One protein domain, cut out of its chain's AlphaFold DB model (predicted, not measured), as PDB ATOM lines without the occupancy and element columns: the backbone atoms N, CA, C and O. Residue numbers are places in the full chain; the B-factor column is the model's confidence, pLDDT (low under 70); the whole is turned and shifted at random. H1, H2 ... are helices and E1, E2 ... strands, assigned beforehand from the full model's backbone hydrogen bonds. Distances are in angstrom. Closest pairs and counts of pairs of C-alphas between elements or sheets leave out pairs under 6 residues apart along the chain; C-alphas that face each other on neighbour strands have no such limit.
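AT A GLANCE: This is residues 5 to 138 of the 196 residues of an uncharacterized protein of Campylobacter concisus (UniProt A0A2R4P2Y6). One long, twisted sheet of six strands curls round the helix H3, and H4, on the same face of the sheet, makes a corner with H3 at their link. H1 runs next to H4 and reaches the sheet with its last residues at the E2 edge, while the small H2 packs on the first residues of H1 at one end of the body. The printed part has 134 residues, with four named helices and six named strands in the order E1 H1 E2 H2 E3 H3 H4 E4 E5 E6. The sheet runs E2 E3 E1 E4 E5 E6, antiparallel throughout, and the class is mixed, helices and strands. The whole is compact, with a radius of gyration of the C-alphas of 14.5 A, and elongated, spanning 45 by 28 by 24 A.

HOW THE PARTS SIT: Inner strand E1, residues 5 to 14, is antiparallel to E3, residues 61 to 71, with N 7 and O 68 2.9 A apart, and to E4, residues 98 to 107, with N 10 and O 102 2.9 A apart. Edge strand E2, residues 44 to 46, pairs with E3 through N 45 and O 67, 2.8 A. E4, E5, residues 112 to 122, and E6, residues 127 to 137, form a meander, each strand the antiparallel neighbour of the one before, with two hairpins; N 101 and O 118 are 2.8 A apart, as are N 119 and O 130. E1 bends by 53 degrees at residue 9 and E3 by 65 degrees at residue 67. H3, residues 75 to 83, and H4, residues 85 to 94, are on one face of the sheet, two layers of helices and strands. The closest C-alphas of H3 and E6 are Glu 82 and Val 127, 5.2 A. H3 and H4 touch only at the corner, about perpendicular at 75 degrees, with the C-alphas of Tyr 81 and Lys 88 closest at 5.3 A. H1, residues 23 to 37, only grazes the sheet with residues 34 to 37. H1 touches H4 at a shallow tilt of 19 degrees, opposite ways, with the C-alphas of Leu 33 and Ile 87 closest at 6.4 A. H2, residues 54 to 57, is not on the sheet; residues 23 to 27 of H1 alone touch it, with the C-alphas of Ala 23 and Leu 57 closest at 4.8 A. E1, H1, E2 and E3, H3 H4, E4 are split strand-helix-strand units, each with another strand between its two strands and a right-handed crossover. Every O i to N i+4 pair is within hydrogen-bond range in H1, 3 of 5 in H3 and 4 of 6 in H4; H2 is too short for one.

IN THESE COORDINATES: E1 begins at C-alpha 5 (64.254, 46.868, 73.183) and measures 27.2 A; E3 measures 28.6 A, E4 28.2 A, E5 30.4 A and E6 29.4 A. H1 begins at C-alpha 23 (62.239, 77.850, 84.763) and is 20.4 A long. E6 ends at C-alpha 137 (76.564, 44.989, 66.166).

THE WHOLE: The C-alphas of Gly 20 and Gly 109, the two farthest apart, are 45.9 A apart. The printed part has no cut and no long link. Mean pLDDT of the printed part is 94.2, and no printed residue is under 70.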
ATOM      1  N   SER A   5      62.813  46.656  73.009       93.50
ATOM      2  CA  SER A   5      64.254  46.868  73.183       93.50
ATOM      3  C   SER A   5      64.521  47.687  74.445       93.50
ATOM      4  O   SER A   5      63.621  48.375  74.937       93.50
ATOM      5  N   THR A   6      65.741  47.632  74.968       94.75
ATOM      6  CA  THR A   6      66.172  48.466  76.095       94.75
ATOM      7  C   THR A   6      67.118  49.536  75.589       94.75
ATOM      8  O   THR A   6      68.126  49.225  74.956       94.75
ATOM      9  N   ALA A   7      66.812  50.791  75.910       96.25
ATOM     10  CA  ALA A   7      67.647  51.928  75.570       96.25
ATOM     11  C   ALA A   7      68.033  52.749  76.796       96.25
ATOM     12  O   ALA A   7      67.254  52.907  77.736       96.25
ATOM     13  N   PHE A   8      69.232  53.313  76.765       96.38
ATOM     14  CA  PHE A   8      69.717  54.243  77.779       96.38
ATOM     15  C   PHE A   8      70.712  55.220  77.166       96.38
ATOM     16  O   PHE A   8      71.340  54.950  76.140       96.38
ATOM     17  N   GLY A   9      70.855  56.373  77.805       96.81
ATOM     18  CA  GLY A   9      71.734  57.429  77.330       96.81
ATOM     19  C   GLY A   9      71.328  58.776  77.893       96.81
ATOM     20  O   GLY A   9      70.791  58.854  79.001       96.81
ATOM     21  N   ASP A  10      71.539  59.830  77.110       97.56
ATOM     22  CA  ASP A  10      71.312  61.206  77.535       97.56
ATOM     23  C   ASP A  10      70.544  62.011  76.486       97.56
ATOM     24  O   ASP A  10      70.845  61.979  75.293       97.56
ATOM     25  N   TYR A  11      69.582  62.800  76.962       98.06
ATOM     26  CA  TYR A  11      68.949  63.875  76.203       98.06
ATOM     27  C   TYR A  11      69.585  65.197  76.609       98.06
ATOM     28  O   TYR A  11      69.506  65.575  77.774       98.06
ATOM     29  N   THR A  12      70.135  65.941  75.661       98.25
ATOM     30  CA  THR A  12      70.617  67.310  75.861       98.25
ATOM     31  C   THR A  12      69.627  68.290  75.255       98.25
ATOM     32  O   THR A  12      69.379  68.267  74.053       98.25
ATOM     33  N   PHE A  13      69.055  69.153  76.089       98.19
ATOM     34  CA  PHE A  13      68.056  70.146  75.708       98.19
ATOM     35  C   PHE A  13      68.696  71.531  75.621       98.19
ATOM     36  O   PHE A  13      69.268  71.997  76.602       98.19
ATOM     37  N   ASP A  14      68.525  72.213  74.488       98.56
ATOM     38  CA  ASP A  14      68.973  73.590  74.253       98.56
ATOM     39  C   ASP A  14      67.767  74.522  74.022       98.56
ATOM     40  O   ASP A  14      67.105  74.519  72.977       98.56
ATOM     41  N   PHE A  15      67.494  75.350  75.030       98.31
ATOM     42  CA  PHE A  15      66.443  76.364  75.077       98.31
ATOM     43  C   PHE A  15      66.913  77.761  74.648       98.31
ATOM     44  O   PHE A  15      66.104  78.692  74.684       98.31
ATOM     45  N   SER A  16      68.165  77.942  74.214       97.50
ATOM     46  CA  SER A  16      68.747  79.260  73.887       97.50
ATOM     47  C   SER A  16      67.934  80.066  72.862       97.50
ATOM     48  O   SER A  16      67.964  81.300  72.853       97.50
ATOM     49  N   ASN A  17      67.162  79.380  72.012       97.81
ATOM     50  CA  ASN A  17      66.314  79.985  70.982       97.81
ATOM     51  C   ASN A  17      64.811  79.983  71.324       97.81
ATOM     52  O   ASN A  17      64.005  80.501  70.543       97.81
ATOM     53  N   VAL A  18      64.419  79.461  72.492       98.00
ATOM     54  CA  VAL A  18      63.019  79.399  72.939       98.00
ATOM     55  C   VAL A  18      62.634  80.697  73.643       98.00
ATOM     56  O   VAL A  18      63.117  81.052  74.720       98.00
ATOM     57  N   LYS A  19      61.706  81.444  73.043       95.50
ATOM     58  CA  LYS A  19      61.334  82.771  73.546       95.50
ATOM     59  C   LYS A  19      60.565  82.693  74.864       95.50
ATOM     60  O   LYS A  19      59.438  82.206  74.920       95.50
ATOM     61  N   GLY A  20      61.129  83.303  75.907       93.31
ATOM     62  CA  GLY A  20      60.466  83.440  77.204       93.31
ATOM     63  C   GLY A  20      60.308  82.114  77.950       93.31
ATOM     64  O   GLY A  20      59.299  81.947  78.643       93.31
ATOM     65  N   ALA A  21      61.263  81.194  77.772       95.06
ATOM     66  CA  ALA A  21      61.385  79.939  78.507       95.06
ATOM     67  C   ALA A  21      61.911  80.192  79.929       95.06
ATOM     68  O   ALA A  21      63.108  80.115  80.197       95.06
ATOM     69  N   THR A  22      61.013  80.537  80.849       96.31
ATOM     70  CA  THR A  22      61.339  80.634  82.279       96.31
ATOM     71  C   THR A  22      61.450  79.241  82.898       96.31
ATOM     72  O   THR A  22      60.843  78.296  82.390       96.31
ATOM     73  N   ALA A  23      62.154  79.114  84.028       96.12
ATOM     74  CA  ALA A  23      62.239  77.850  84.763       96.12
ATOM     75  C   ALA A  23      60.848  77.265  85.086       96.12
ATOM     76  O   ALA A  23      60.624  76.080  84.886       96.12
ATOM     77  N   GLU A  24      59.879  78.103  85.476       96.19
ATOM     78  CA  GLU A  24      58.491  77.682  85.737       96.19
ATOM     79  C   GLU A  24      57.804  77.068  84.507       96.19
ATOM     80  O   GLU A  24      57.107  76.063  84.626       96.19
ATOM     81  N   LYS A  25      58.003  77.646  83.314       96.88
ATOM     82  CA  LYS A  25      57.440  77.084  82.077       96.88
ATOM     83  C   LYS A  25      58.117  75.784  81.693       96.88
ATOM     84  O   LYS A  25      57.431  74.843  81.319       96.88
ATOM     85  N   LYS A  26      59.448  75.725  81.804       97.38
ATOM     86  CA  LYS A  26      60.185  74.489  81.541       97.38
ATOM     87  C   LYS A  26      59.726  73.386  82.500       97.38
ATOM     88  O   LYS A  26      59.430  72.296  82.035       97.38
ATOM     89  N   ALA A  27      59.554  73.680  83.790       96.56
ATOM     90  CA  ALA A  27      59.021  72.722  84.760       96.56
ATOM     91  C   ALA A  27      57.645  72.165  84.346       96.56
ATOM     92  O   ALA A  27      57.449  70.952  84.384       96.56
ATOM     93  N   ASP A  28      56.713  73.026  83.915       97.12
ATOM     94  CA  ASP A  28      55.394  72.601  83.419       97.12
ATOM     95  C   ASP A  28      55.498  71.726  82.160       97.12
ATOM     96  O   ASP A  28      54.893  70.653  82.100       97.12
ATOM     97  N   TRP A  29      56.307  72.145  81.181       97.25
ATOM     98  CA  TRP A  29      56.535  71.381  79.956       97.25
ATOM     99  C   TRP A  29      57.114  70.004  80.247       97.25
ATOM    100  O   TRP A  29      56.572  69.015  79.761       97.25
ATOM    101  N   PHE A  30      58.163  69.924  81.069       95.75
ATOM    102  CA  PHE A  30      58.772  68.647  81.425       95.75
ATOM    103  C   PHE A  30      57.811  67.766  82.202       95.75
ATOM    104  O   PHE A  30      57.705  66.597  81.868       95.75
ATOM    105  N   LYS A  31      57.059  68.305  83.167       95.31
ATOM    106  CA  LYS A  31      56.054  67.519  83.889       95.31
ATOM    107  C   LYS A  31      55.043  66.875  82.933       95.31
ATOM    108  O   LYS A  31      54.784  65.681  83.021       95.31
ATOM    109  N   ARG A  32      54.487  67.654  82.002       96.06
ATOM    110  CA  ARG A  32      53.519  67.149  81.013       96.06
ATOM    111  C   ARG A  32      54.160  66.161  80.043       96.06
ATOM    112  O   ARG A  32      53.533  65.172  79.680       96.06
ATOM    113  N   LEU A  33      55.387  66.436  79.607       95.06
ATOM    114  CA  LEU A  33      56.102  65.602  78.649       95.06
ATOM    115  C   LEU A  33      56.479  64.250  79.263       95.06
ATOM    116  O   LEU A  33      56.215  63.220  78.652       95.06
ATOM    117  N   THR A  34      57.028  64.229  80.481       92.94
ATOM    118  CA  THR A  34      57.383  62.980  81.171       92.94
ATOM    119  C   THR A  34      56.161  62.133  81.500       92.94
ATOM    120  O   THR A  34      56.238  60.913  81.405       92.94
ATOM    121  N   GLU A  35      55.011  62.746  81.795       92.88
ATOM    122  CA  GLU A  35      53.740  62.026  81.946       92.88
ATOM    123  C   GLU A  35      53.313  61.304  80.654       92.88
ATOM    124  O   GLU A  35      52.772  60.202  80.732       92.88
ATOM    125  N   GLN A  36      53.555  61.890  79.473       94.00
ATOM    126  CA  GLN A  36      53.249  61.230  78.193       94.00
ATOM    127  C   GLN A  36      54.272  60.150  77.826       94.00
ATOM    128  O   GLN A  36      53.910  59.149  77.215       94.00
ATOM    129  N   LEU A  37      55.536  60.346  78.201       92.56
ATOM    130  CA  LEU A  37      56.630  59.436  77.873       92.56
ATOM    131  C   LEU A  37      56.738  58.233  78.830       92.56
ATOM    132  O   LEU A  37      57.125  57.155  78.399       92.56
ATOM    133  N   GLY A  38      56.401  58.385  80.113       82.75
ATOM    134  CA  GLY A  38      56.703  57.410  81.176       82.75
ATOM    135  C   GLY A  38      55.564  56.463  81.587       82.75
ATOM    136  O   GLY A  38      55.598  55.927  82.691       82.75
ATOM    137  N   GLY A  39      54.503  56.321  80.782       70.19
ATOM    138  CA  GLY A  39      53.230  55.720  81.220       70.19
ATOM    139  C   GLY A  39      52.785  54.423  80.532       70.19
ATOM    140  O   GLY A  39      51.642  54.010  80.738       70.19
ATOM    141  N   GLY A  40      53.618  53.803  79.688       78.62
ATOM    142  CA  GLY A  40      53.203  52.711  78.794       78.62
ATOM    143  C   GLY A  40      54.193  51.549  78.682       78.62
ATOM    144  O   GLY A  40      55.165  51.478  79.415       78.62
ATOM    145  N   GLU A  41      53.916  50.630  77.749       83.81
ATOM    146  CA  GLU A  41      54.770  49.465  77.436       83.81
ATOM    147  C   GLU A  41      56.116  49.868  76.806       83.81
ATOM    148  O   GLU A  41      57.090  49.141  76.947       83.81
ATOM    149  N   TYR A  42      56.168  51.022  76.131       90.62
ATOM    150  CA  TYR A  42      57.370  51.548  75.478       90.62
ATOM    151  C   TYR A  42      57.678  52.935  76.042       90.62
ATOM    152  O   TYR A  42      57.366  53.961  75.438       90.62
ATOM    153  N   ASP A  43      58.152  52.963  77.277       92.88
ATOM    154  CA  ASP A  43      58.315  54.181  78.052       92.88
ATOM    155  C   ASP A  43      59.671  54.867  77.837       92.88
ATOM    156  O   ASP A  43      60.602  54.360  77.211       92.88
ATOM    157  N   THR A  44      59.775  56.095  78.327       95.38
ATOM    158  CA  THR A  44      61.032  56.819  78.508       95.38
ATOM    159  C   THR A  44      60.998  57.491  79.864       95.38
ATOM    160  O   THR A  44      60.124  58.311  80.153       95.38
ATOM    161  N   ILE A  45      61.960  57.124  80.701       94.00
ATOM    162  CA  ILE A  45      62.067  57.536  82.091       94.00
ATOM    163  C   ILE A  45      63.376  58.300  82.255       94.00
ATOM    164  O   ILE A  45      64.457  57.743  82.094       94.00
ATOM    165  N   PHE A  46      63.281  59.572  82.632       93.88
ATOM    166  CA  PHE A  46      64.446  60.348  83.053       93.88
ATOM    167  C   PHE A  46      64.771  60.047  84.517       93.88
ATOM    168  O   PHE A  46      63.877  60.051  85.366       93.88
ATOM    169  N   PHE A  47      66.048  59.826  84.837       86.56
ATOM    170  CA  PHE A  47      66.464  59.444  86.196       86.56
ATOM    171  C   PHE A  47      66.330  60.573  87.223       86.56
ATOM    172  O   PHE A  47      66.251  60.317  88.425       86.56
ATOM    173  N   ASN A  48      66.259  61.819  86.755       79.88
ATOM    174  CA  ASN A  48      66.080  62.994  87.595       79.88
ATOM    175  C   ASN A  48      64.669  63.556  87.436       79.88
ATOM    176  O   ASN A  48      64.174  63.721  86.317       79.88
ATOM    177  N   ASN A  49      64.046  63.940  88.553       83.06
ATOM    178  CA  ASN A  49      62.794  64.688  88.524       83.06
ATOM    179  C   ASN A  49      63.056  66.152  88.137       83.06
ATOM    180  O   ASN A  49      63.016  67.060  88.967       83.06
ATOM    181  N   ILE A  50      63.346  66.372  86.855       86.44
ATOM    182  CA  ILE A  50      63.741  67.671  86.305       86.44
ATOM    183  C   ILE A  50      62.735  68.786  86.612       86.44
ATOM    184  O   ILE A  50      63.128  69.934  86.784       86.44
ATOM    185  N   CYS A  51      61.440  68.478  86.747       85.75
ATOM    186  CA  CYS A  51      60.435  69.511  87.008       85.75
ATOM    187  C   CYS A  51      60.569  70.171  88.397       85.75
ATOM    188  O   CYS A  51      59.978  71.224  88.628       85.75
ATOM    189  N   GLU A  52      61.373  69.595  89.298       89.25
ATOM    190  CA  GLU A  52      61.677  70.142  90.626       89.25
ATOM    191  C   GLU A  52      63.063  70.816  90.698       89.25
ATOM    192  O   GLU A  52      63.329  71.582  91.629       89.25
ATOM    193  N   ASP A  53      63.934  70.605  89.702       90.56
ATOM    194  CA  ASP A  53      65.297  71.146  89.681       90.56
ATOM    195  C   ASP A  53      65.334  72.563  89.094       90.56
ATOM    196  O   ASP A  53      65.602  72.809  87.917       90.56
ATOM    197  N   THR A  54      65.053  73.540  89.952       88.00
ATOM    198  CA  THR A  54      65.012  74.948  89.541       88.00
ATOM    199  C   THR A  54      66.376  75.463  89.071       88.00
ATOM    200  O   THR A  54      66.418  76.373  88.243       88.00
ATOM    201  N   GLU A  55      67.491  74.931  89.580       90.25
ATOM    202  CA  GLU A  55      68.827  75.374  89.168       90.25
ATOM    203  C   GLU A  55      69.098  74.956  87.724       90.25
ATOM    204  O   GLU A  55      69.408  75.815  86.893       90.25
ATOM    205  N   LEU A  56      68.863  73.680  87.401       91.75
ATOM    206  CA  LEU A  56      69.050  73.162  86.049       91.75
ATOM    207  C   LEU A  56      68.115  73.850  85.046       91.75
ATOM    208  O   LEU A  56      68.543  74.275  83.974       91.75
ATOM    209  N   LEU A  57      66.855  74.070  85.429       94.12
ATOM    210  CA  LEU A  57      65.859  74.734  84.581       94.12
ATOM    211  C   LEU A  57      66.151  76.223  84.313       94.12
ATOM    212  O   LEU A  57      65.631  76.792  83.345       94.12
ATOM    213  N   ASN A  58      66.980  76.878  85.130       93.06
ATOM    214  CA  ASN A  58      67.450  78.236  84.842       93.06
ATOM    215  C   ASN A  58      68.552  78.273  83.773       93.06
ATOM    216  O   ASN A  58      68.805  79.345  83.225       93.06
ATOM    217  N   SER A  59      69.177  77.137  83.450       94.81
ATOM    218  CA  SER A  59      70.135  77.040  82.350       94.81
ATOM    219  C   SER A  59      69.428  77.051  80.996       94.81
ATOM    220  O   SER A  59      68.332  76.503  80.842       94.81
ATOM    221  N   ASP A  60      70.063  77.656  79.997       95.69
ATOM    222  CA  ASP A  60      69.615  77.551  78.608       95.69
ATOM    223  C   ASP A  60      69.870  76.151  78.045       95.69
ATOM    224  O   ASP A  60      69.088  75.694  77.223       95.69
ATOM    225  N   GLU A  61      70.894  75.449  78.531       97.06
ATOM    226  CA  GLU A  61      71.252  74.102  78.086       97.06
ATOM    227  C   GLU A  61      71.458  73.165  79.278       97.06
ATOM    228  O   GLU A  61      72.091  73.545  80.270       97.06
ATOM    229  N   PHE A  62      70.924  71.948  79.196       96.31
ATOM    230  CA  PHE A  62      71.167  70.903  80.190       96.31
ATOM    231  C   PHE A  62      70.890  69.507  79.634       96.31
ATOM    232  O   PHE A  62      70.117  69.349  78.689       96.31
ATOM    233  N   SER A  63      71.469  68.492  80.278       96.38
ATOM    234  CA  SER A  63      71.300  67.090  79.898       96.38
ATOM    235  C   SER A  63      70.570  66.286  80.972       96.38
ATOM    236  O   SER A  63      70.734  66.538  82.168       96.38
ATOM    237  N   LEU A  64      69.766  65.316  80.540       95.88
ATOM    238  CA  LEU A  64      69.059  64.359  81.383       95.88
ATOM    239  C   LEU A  64      69.365  62.940  80.915       95.88
ATOM    240  O   LEU A  64      69.025  62.575  79.789       95.88
ATOM    241  N   SER A  65      69.920  62.136  81.813       96.50
ATOM    242  CA  SER A  65      70.071  60.705  81.582       96.50
ATOM    243  C   SER A  65      68.720  59.998  81.654       96.50
ATOM    244  O   SER A  65      67.849  60.373  82.456       96.50
ATOM    245  N   PHE A  66      68.548  58.972  80.828       96.19
ATOM    246  CA  PHE A  66      67.301  58.229  80.715       96.19
ATOM    247  C   PHE A  66      67.528  56.722  80.572       96.19
ATOM    248  O   PHE A  66      68.591  56.271  80.147       96.19
ATOM    249  N   SER A  67      66.472  55.970  80.872       95.19
ATOM    250  CA  SER A  67      66.238  54.623  80.355       95.19
ATOM    251  C   SER A  67      64.902  54.596  79.624       95.19
ATOM    252  O   SER A  67      63.971  55.311  80.004       95.19
ATOM    253  N   GLY A  68      64.764  53.760  78.609       95.19
ATOM    254  CA  GLY A  68      63.514  53.605  77.888       95.19
ATOM    255  C   GLY A  68      63.337  52.211  77.318       95.19
ATOM    256  O   GLY A  68      64.303  51.486  77.091       95.19
ATOM    257  N   THR A  69      62.080  51.872  77.071       94.88
ATOM    258  CA  THR A  69      61.687  50.629  76.421       94.88
ATOM    259  C   THR A  69      61.281  50.952  74.984       94.88
ATOM    260  O   THR A  69      60.305  51.666  74.758       94.88
ATOM    261  N   GLY A  70      62.039  50.484  73.995       91.75
ATOM    262  CA  GLY A  70      61.786  50.753  72.579       91.75
ATOM    263  C   GLY A  70      60.721  49.835  71.976       91.75
ATOM    264  O   GLY A  70      60.598  48.668  72.341       91.75
ATOM    265  N   ASN A  71      59.943  50.338  71.017       87.12
ATOM    266  CA  ASN A  71      59.004  49.526  70.235       87.12
ATOM    267  C   ASN A  71      59.710  48.938  69.006       87.12
ATOM    268  O   ASN A  71      59.792  49.607  67.974       87.12
ATOM    269  N   TRP A  72      60.194  47.692  69.096       85.81
ATOM    270  CA  TRP A  72      61.197  47.075  68.200       85.81
ATOM    271  C   TRP A  72      62.593  47.683  68.315       85.81
ATOM    272  O   TRP A  72      63.575  46.953  68.296       85.81
ATOM    273  N   ASN A  73      62.658  49.008  68.372       90.31
ATOM    274  CA  ASN A  73      63.835  49.805  68.664       90.31
ATOM    275  C   ASN A  73      63.393  51.159  69.234       90.31
ATOM    276  O   ASN A  73      62.215  51.542  69.154       90.31
ATOM    277  N   TYR A  74      64.334  51.898  69.800       95.12
ATOM    278  CA  TYR A  74      64.059  53.170  70.452       95.12
ATOM    279  C   TYR A  74      63.833  54.327  69.466       95.12
ATOM    280  O   TYR A  74      63.122  55.282  69.783       95.12
ATOM    281  N   ASP A  75      64.312  54.210  68.223       94.25
ATOM    282  CA  ASP A  75      64.070  55.185  67.148       94.25
ATOM    283  C   ASP A  75      62.573  55.475  66.956       94.25
ATOM    284  O   ASP A  75      62.172  56.602  66.651       94.25
ATOM    285  N   ARG A  76      61.712  54.466  67.157       91.06
ATOM    286  CA  ARG A  76      60.257  54.656  67.085       91.06
ATOM    287  C   ARG A  76      59.729  55.571  68.176       91.06
ATOM    288  O   ARG A  76      58.861  56.391  67.882       91.06
ATOM    289  N   ASN A  77      60.242  55.437  69.394       94.00
ATOM    290  CA  ASN A  77      59.868  56.292  70.512       94.00
ATOM    291  C   ASN A  77      60.289  57.738  70.218       94.00
ATOM    292  O   ASN A  77      59.519  58.667  70.448       94.00
ATOM    293  N   ILE A  78      61.465  57.933  69.608       96.31
ATOM    294  CA  ILE A  78      61.909  59.252  69.140       96.31
ATOM    295  C   ILE A  78      60.964  59.792  68.049       96.31
ATOM    296  O   ILE A  78      60.590  60.964  68.071       96.31
ATOM    297  N   GLY A  79      60.476  58.949  67.136       95.56
ATOM    298  CA  GLY A  79      59.482  59.348  66.131       95.56
ATOM    299  C   GLY A  79      58.193  59.955  66.714       95.56
ATOM    300  O   GLY A  79      57.559  60.807  66.082       95.56
ATOM    301  N   TRP A  80      57.823  59.599  67.947       94.88
ATOM    302  CA  TRP A  80      56.610  60.098  68.597       94.88
ATOM    303  C   TRP A  80      56.609  61.598  68.868       94.88
ATOM    304  O   TRP A  80      55.534  62.201  68.881       94.88
ATOM    305  N   TYR A  81      57.778  62.232  68.992       96.75
ATOM    306  CA  TYR A  81      57.863  63.693  69.103       96.75
ATOM    307  C   TYR A  81      57.276  64.410  67.874       96.75
ATOM    308  O   TYR A  81      56.796  65.541  67.987       96.75
ATOM    309  N   GLU A  82      57.263  63.755  66.709       96.62
ATOM    310  CA  GLU A  82      56.637  64.270  65.491       96.62
ATOM    311  C   GLU A  82      55.205  63.751  65.287       96.62
ATOM    312  O   GLU A  82      54.360  64.493  64.758       96.62
ATOM    313  N   THR A  83      54.924  62.497  65.661       95.06
ATOM    314  CA  THR A  83      53.698  61.794  65.249       95.06
ATOM    315  C   THR A  83      52.605  61.718  66.308       95.06
ATOM    316  O   THR A  83      51.433  61.738  65.930       95.06
ATOM    317  N   GLU A  84      52.946  61.655  67.600       95.06
ATOM    318  CA  GLU A  84      51.953  61.505  68.669       95.06
ATOM    319  C   GLU A  84      51.350  62.870  69.041       95.06
ATOM    320  O   GLU A  84      52.088  63.776  69.445       95.06
ATOM    321  N   PRO A  85      50.025  63.076  68.888       95.75
ATOM    322  CA  PRO A  85      49.411  64.399  69.011       95.75
ATOM    323  C   PRO A  85      49.653  65.094  70.353       95.75
ATOM    324  O   PRO A  85      49.899  66.302  70.382       95.75
ATOM    325  N   GLU A  86      49.586  64.354  71.455       95.81
ATOM    326  CA  GLU A  86      49.747  64.864  72.815       95.81
ATOM    327  C   GLU A  86      51.184  65.339  73.057       95.81
ATOM    328  O   GLU A  86      51.392  66.467  73.514       95.81
ATOM    329  N   ILE A  87      52.171  64.526  72.662       96.50
ATOM    330  CA  ILE A  87      53.598  64.859  72.756       96.50
ATOM    331  C   ILE A  87      53.906  66.045  71.843       96.50
ATOM    332  O   ILE A  87      54.433  67.063  72.297       96.50
ATOM    333  N   LYS A  88      53.506  65.968  70.570       97.12
ATOM    334  CA  LYS A  88      53.734  67.029  69.586       97.12
ATOM    335  C   LYS A  88      53.144  68.363  70.039       97.12
ATOM    336  O   LYS A  88      53.783  69.398  69.878       97.12
ATOM    337  N   THR A  89      51.944  68.358  70.620       97.81
ATOM    338  CA  THR A  89      51.302  69.583  71.121       97.81
ATOM    339  C   THR A  89      52.150  70.255  72.197       97.81
ATOM    340  O   THR A  89      52.331  71.468  72.137       97.81
ATOM    341  N   ILE A  90      52.713  69.482  73.133       98.00
ATOM    342  CA  ILE A  90      53.635  70.005  74.155       98.00
ATOM    343  C   ILE A  90      54.901  70.555  73.488       98.00
ATOM    344  O   ILE A  90      55.308  71.678  73.777       98.00
ATOM    345  N   MET A  91      55.490  69.804  72.551       98.19
ATOM    346  CA  MET A  91      56.698  70.228  71.836       98.19
ATOM    347  C   MET A  91      56.509  71.569  71.130       98.19
ATOM    348  O   MET A  91      57.357  72.446  71.255       98.19
ATOM    349  N   LEU A  92      55.376  71.778  70.456       98.00
ATOM    350  CA  LEU A  92      55.082  73.018  69.729       98.00
ATOM    351  C   LEU A  92      54.885  74.249  70.632       98.00
ATOM    352  O   LEU A  92      54.875  75.372  70.129       98.00
ATOM    353  N   GLU A  93      54.783  74.092  71.953       97.94
ATOM    354  CA  GLU A  93      54.860  75.227  72.886       97.94
ATOM    355  C   GLU A  93      56.301  75.746  73.057       97.94
ATOM    356  O   GLU A  93      56.507  76.884  73.484       97.94
ATOM    357  N   MET A  94      57.296  74.939  72.672       97.88
ATOM    358  CA  MET A  94      58.732  75.169  72.848       97.88
ATOM    359  C   MET A  94      59.438  75.487  71.523       97.88
ATOM    360  O   MET A  94      60.561  75.055  71.287       97.88
ATOM    361  N   VAL A  95      58.791  76.240  70.627       98.31
ATOM    362  CA  VAL A  95      59.382  76.612  69.328       98.31
ATOM    363  C   VAL A  95      60.782  77.210  69.504       98.31
ATOM    364  O   VAL A  95      60.961  78.194  70.229       98.31
ATOM    365  N   GLY A  96      61.753  76.641  68.786       98.31
ATOM    366  CA  GLY A  96      63.176  76.967  68.881       98.31
ATOM    367  C   GLY A  96      63.993  75.986  69.726       98.31
ATOM    368  O   GLY A  96      65.216  76.089  69.707       98.31
ATOM    369  N   LEU A  97      63.349  75.052  70.437       98.69
ATOM    370  CA  LEU A  97      64.023  74.009  71.211       98.69
ATOM    371  C   LEU A  97      64.789  73.080  70.275       98.69
ATOM    372  O   LEU A  97      64.256  72.638  69.251       98.69
ATOM    373  N   LYS A  98      66.013  72.753  70.678       98.69
ATOM    374  CA  LYS A  98      66.802  71.679  70.086       98.69
ATOM    375  C   LYS A  98      67.053  70.597  71.118       98.69
ATOM    376  O   LYS A  98      67.251  70.902  72.292       98.69
ATOM    377  N   ILE A  99      67.025  69.352  70.667       98.56
ATOM    378  CA  ILE A  99      67.364  68.197  71.491       98.56
ATOM    379  C   ILE A  99      68.387  67.373  70.727       98.56
ATOM    380  O   ILE A  99      68.149  67.027  69.572       98.56
ATOM    381  N   GLU A 100      69.504  67.062  71.368       98.50
ATOM    382  CA  GLU A 100      70.423  66.021  70.913       98.50
ATOM    383  C   GLU A 100      70.289  64.826  71.856       98.50
ATOM    384  O   GLU A 100      70.269  64.997  73.073       98.50
ATOM    385  N   ILE A 101      70.140  63.632  71.296       98.25
ATOM    386  CA  ILE A 101      69.971  62.388  72.041       98.25
ATOM    387  C   ILE A 101      71.109  61.474  71.628       98.25
ATOM    388  O   ILE A 101      71.254  61.197  70.443       98.25
ATOM    389  N   GLU A 102      71.884  60.999  72.588       97.69
ATOM    390  CA  GLU A 102      72.914  59.981  72.380       97.69
ATOM    391  C   GLU A 102      72.512  58.768  73.210       97.69
ATOM    392  O   GLU A 102      72.282  58.902  74.416       97.69
ATOM    393  N   TYR A 103      72.371  57.604  72.580       97.06
ATOM    394  CA  TYR A 103      71.849  56.420  73.257       97.06
ATOM    395  C   TYR A 103      72.415  55.123  72.701       97.06
ATOM    396  O   TYR A 103      72.837  55.029  71.548       97.06
ATOM    397  N   ILE A 104      72.406  54.110  73.556       96.88
ATOM    398  CA  ILE A 104      72.593  52.717  73.181       96.88
ATOM    399  C   ILE A 104      71.224  52.054  73.270       96.88
ATOM    400  O   ILE A 104      70.485  52.301  74.218       96.88
ATOM    401  N   ASP A 105      70.892  51.241  72.275       95.94
ATOM    402  CA  ASP A 105      69.669  50.449  72.190       95.94
ATOM    403  C   ASP A 105      70.038  48.992  71.909       95.94
ATOM    404  O   ASP A 105      70.872  48.717  71.037       95.94
ATOM    405  N   HIS A 106      69.440  48.056  72.638       94.25
ATOM    406  CA  HIS A 106      69.722  46.634  72.476       94.25
ATOM    407  C   HIS A 106      68.486  45.754  72.659       94.25
ATOM    408  O   HIS A 106      67.586  46.053  73.445       94.25
ATOM    409  N   GLU A 107      68.462  44.623  71.956       92.75
ATOM    410  CA  GLU A 107      67.440  43.588  72.126       92.75
ATOM    411  C   GLU A 107      68.017  42.211  71.787       92.75
ATOM    412  O   GLU A 107      68.576  42.002  70.707       92.75
ATOM    413  N   VAL A 108      67.868  41.262  72.714       88.25
ATOM    414  CA  VAL A 108      68.452  39.916  72.602       88.25
ATOM    415  C   VAL A 108      67.777  39.105  71.495       88.25
ATOM    416  O   VAL A 108      68.452  38.462  70.694       88.25
ATOM    417  N   GLY A 109      66.444  39.126  71.419       84.56
ATOM    418  CA  GLY A 109      65.666  38.313  70.482       84.56
ATOM    419  C   GLY A 109      65.842  38.713  69.014       84.56
ATOM    420  O   GLY A 109      65.761  37.863  68.124       84.56
ATOM    421  N   CYS A 110      66.085  39.993  68.753       85.81
ATOM    422  CA  CYS A 110      66.398  40.552  67.444       85.81
ATOM    423  C   CYS A 110      67.907  40.612  67.156       85.81
ATOM    424  O   CYS A 110      68.264  41.051  66.064       85.81
ATOM    425  N   ASP A 111      68.754  40.138  68.078       90.81
ATOM    426  CA  ASP A 111      70.213  40.063  67.948       90.81
ATOM    427  C   ASP A 111      70.850  41.406  67.561       90.81
ATOM    428  O   ASP A 111      71.513  41.522  66.527       90.81
ATOM    429  N   PHE A 112      70.634  42.450  68.367       93.31
ATOM    430  CA  PHE A 112      71.295  43.728  68.111       93.31
ATOM    431  C   PHE A 112      71.710  44.503  69.358       93.31
ATOM    432  O   PHE A 112      71.050  44.477  70.397       93.31
ATOM    433  N   ILE A 113      72.783  45.269  69.178       94.88
ATOM    434  CA  ILE A 113      73.196  46.411  69.989       94.88
ATOM    435  C   ILE A 113      73.541  47.530  68.990       94.88
ATOM    436  O   ILE A 113      74.442  47.351  68.169       94.88
ATOM    437  N   CYS A 114      72.854  48.674  69.023       94.25
ATOM    438  CA  CYS A 114      73.238  49.863  68.248       94.25
ATOM    439  C   CYS A 114      73.470  51.055  69.176       94.25
ATOM    440  O   CYS A 114      72.698  51.327  70.091       94.25
ATOM    441  N   LYS A 115      74.547  51.784  68.898       95.31
ATOM    442  CA  LYS A 115      74.773  53.136  69.374       95.31
ATOM    443  C   LYS A 115      74.239  54.111  68.332       95.31
ATOM    444  O   LYS A 115      74.704  54.131  67.190       95.31
ATOM    445  N   SER A 116      73.312  54.953  68.752       95.38
ATOM    446  CA  SER A 116      72.605  55.895  67.897       95.38
ATOM    447  C   SER A 116      72.701  57.313  68.437       95.38
ATOM    448  O   SER A 116      72.884  57.544  69.633       95.38
ATOM    449  N   SER A 117      72.512  58.266  67.530       96.81
ATOM    450  CA  SER A 117      72.238  59.654  67.872       96.81
ATOM    451  C   SER A 117      70.966  60.131  67.187       96.81
ATOM    452  O   SER A 117      70.618  59.675  66.097       96.81
ATOM    453  N   ALA A 118      70.271  61.072  67.810       98.00
ATOM    454  CA  ALA A 118      69.152  61.759  67.195       98.00
ATOM    455  C   ALA A 118      69.206  63.259  67.469       98.00
ATOM    456  O   ALA A 118      69.618  63.709  68.538       98.00
ATOM    457  N   LYS A 119      68.753  64.044  66.496       98.38
ATOM    458  CA  LYS A 119      68.649  65.498  66.581       98.38
ATOM    459  C   LYS A 119      67.228  65.919  66.290       98.38
ATOM    460  O   LYS A 119      66.683  65.609  65.231       98.38
ATOM    461  N   LEU A 120      66.634  66.639  67.232       98.56
ATOM    462  CA  LEU A 120      65.291  67.176  67.111       98.56
ATOM    463  C   LEU A 120      65.351  68.701  67.102       98.56
ATOM    464  O   LEU A 120      66.031  69.312  67.926       98.56
ATOM    465  N   GLU A 121      64.594  69.327  66.203       98.56
ATOM    466  CA  GLU A 121      64.395  70.777  66.174       98.56
ATOM    467  C   GLU A 121      62.897  71.102  66.134       98.56
ATOM    468  O   GLU A 121      62.173  70.721  65.207       98.56
ATOM    469  N   VAL A 122      62.423  71.853  67.130       98.44
ATOM    470  CA  VAL A 122      61.026  72.289  67.204       98.44
ATOM    471  C   VAL A 122      60.825  73.554  66.375       98.44
ATOM    472  O   VAL A 122      61.311  74.638  66.712       98.44
ATOM    473  N   LYS A 123      60.031  73.435  65.313       97.81
ATOM    474  CA  LYS A 123      59.614  74.538  64.436       97.81
ATOM    475  C   LYS A 123      58.169  74.939  64.735       97.81
ATOM    476  O   LYS A 123      57.505  74.353  65.580       97.81
ATOM    477  N   ASN A 124      57.675  75.975  64.057       95.50
ATOM    478  CA  ASN A 124      56.361  76.565  64.356       95.50
ATOM    479  C   ASN A 124      55.184  75.574  64.256       95.50
ATOM    480  O   ASN A 124      54.184  75.757  64.942       95.50
ATOM    481  N   ASP A 125      55.264  74.581  63.373       95.25
ATOM    482  CA  ASP A 125      54.164  73.670  63.029       95.25
ATOM    483  C   ASP A 125      54.557  72.185  63.051       95.25
ATOM    484  O   ASP A 125      53.714  71.307  62.843       95.25
ATOM    485  N   LYS A 126      55.831  71.885  63.308       97.00
ATOM    486  CA  LYS A 126      56.364  70.523  63.305       97.00
ATOM    487  C   LYS A 126      57.594  70.386  64.193       97.00
ATOM    488  O   LYS A 126      58.255  71.373  64.509       97.00
ATOM    489  N   VAL A 127      57.916  69.142  64.515       98.06
ATOM    490  CA  VAL A 127      59.212  68.738  65.055       98.06
ATOM    491  C   VAL A 127      59.946  68.057  63.909       98.06
ATOM    492  O   VAL A 127      59.391  67.152  63.294       98.06
ATOM    493  N   GLU A 128      61.129  68.548  63.555       98.06
ATOM    494  CA  GLU A 128      62.007  67.842  62.621       98.06
ATOM    495  C   GLU A 128      62.907  66.904  63.408       98.06
ATOM    496  O   GLU A 128      63.423  67.302  64.450       98.06
ATOM    497  N   ILE A 129      63.069  65.683  62.907       98.12
ATOM    498  CA  ILE A 129      63.835  64.621  63.549       98.12
ATOM    499  C   ILE A 129      64.813  64.060  62.520       98.12
ATOM    500  O   ILE A 129      64.416  63.736  61.399       98.12
ATOM    501  N   ASP A 130      66.074  63.957  62.911       97.19
ATOM    502  CA  ASP A 130      67.132  63.269  62.177       97.19
ATOM    503  C   ASP A 130      67.742  62.219  63.107       97.19
ATOM    504  O   ASP A 130      68.100  62.552  64.235       97.19
ATOM    505  N   ILE A 131      67.797  60.960  62.677       95.06
ATOM    506  CA  ILE A 131      68.294  59.831  63.477       95.06
ATOM    507  C   ILE A 131      69.408  59.158  62.687       95.06
ATOM    508  O   ILE A 131      69.235  58.860  61.504       95.06
ATOM    509  N   ASP A 132      70.524  58.895  63.355       91.06
ATOM    510  CA  ASP A 132      71.695  58.244  62.782       91.06
ATOM    511  C   ASP A 132      72.141  57.084  63.686       91.06
ATOM    512  O   ASP A 132      72.493  57.306  64.848       91.06
ATOM    513  N   CYS A 133      72.134  55.846  63.170       85.88
ATOM    514  CA  CYS A 133      72.795  54.719  63.847       85.88
ATOM    515  C   CYS A 133      74.287  54.839  63.539       85.88
ATOM    516  O   CYS A 133      74.730  54.612  62.409       85.88
ATOM    517  N   ILE A 134      75.047  55.233  64.555       87.19
ATOM    518  CA  ILE A 134      76.483  55.494  64.458       87.19
ATOM    519  C   ILE A 134      77.228  54.170  64.295       87.19
ATOM    520  O   ILE A 134      78.148  54.059  63.483       87.19
ATOM    521  N   GLU A 135      76.831  53.168  65.078       91.44
ATOM    522  CA  GLU A 135      77.499  51.876  65.129       91.44
ATOM    523  C   GLU A 135      76.527  50.785  65.577       91.44
ATOM    524  O   GLU A 135      75.837  50.952  66.576       91.44
ATOM    525  N   GLY A 136      76.477  49.663  64.856       90.88
ATOM    526  CA  GLY A 136      75.582  48.548  65.159       90.88
ATOM    527  C   GLY A 136      76.288  47.202  65.065       90.88
ATOM    528  O   GLY A 136      77.054  46.963  64.130       90.88
ATOM    529  N   HIS A 137      75.988  46.323  66.015       92.56
ATOM    530  CA  HIS A 137      76.564  44.989  66.166       92.56
ATOM    531  C   HIS A 137      75.472  43.966  66.479       92.56
ATOM    532  O   HIS A 137      74.412  44.325  66.990       92.56
ATOM    533  N   SER A 138      75.749  42.686  66.220       92.94
ATOM    534  CA  SER A 138      74.984  41.589  66.831       92.94
ATOM    535  C   SER A 138      75.099  41.645  68.354       92.94
ATOM    536  O   SER A 138      76.099  42.142  68.883       92.94
TER     537      SER A 138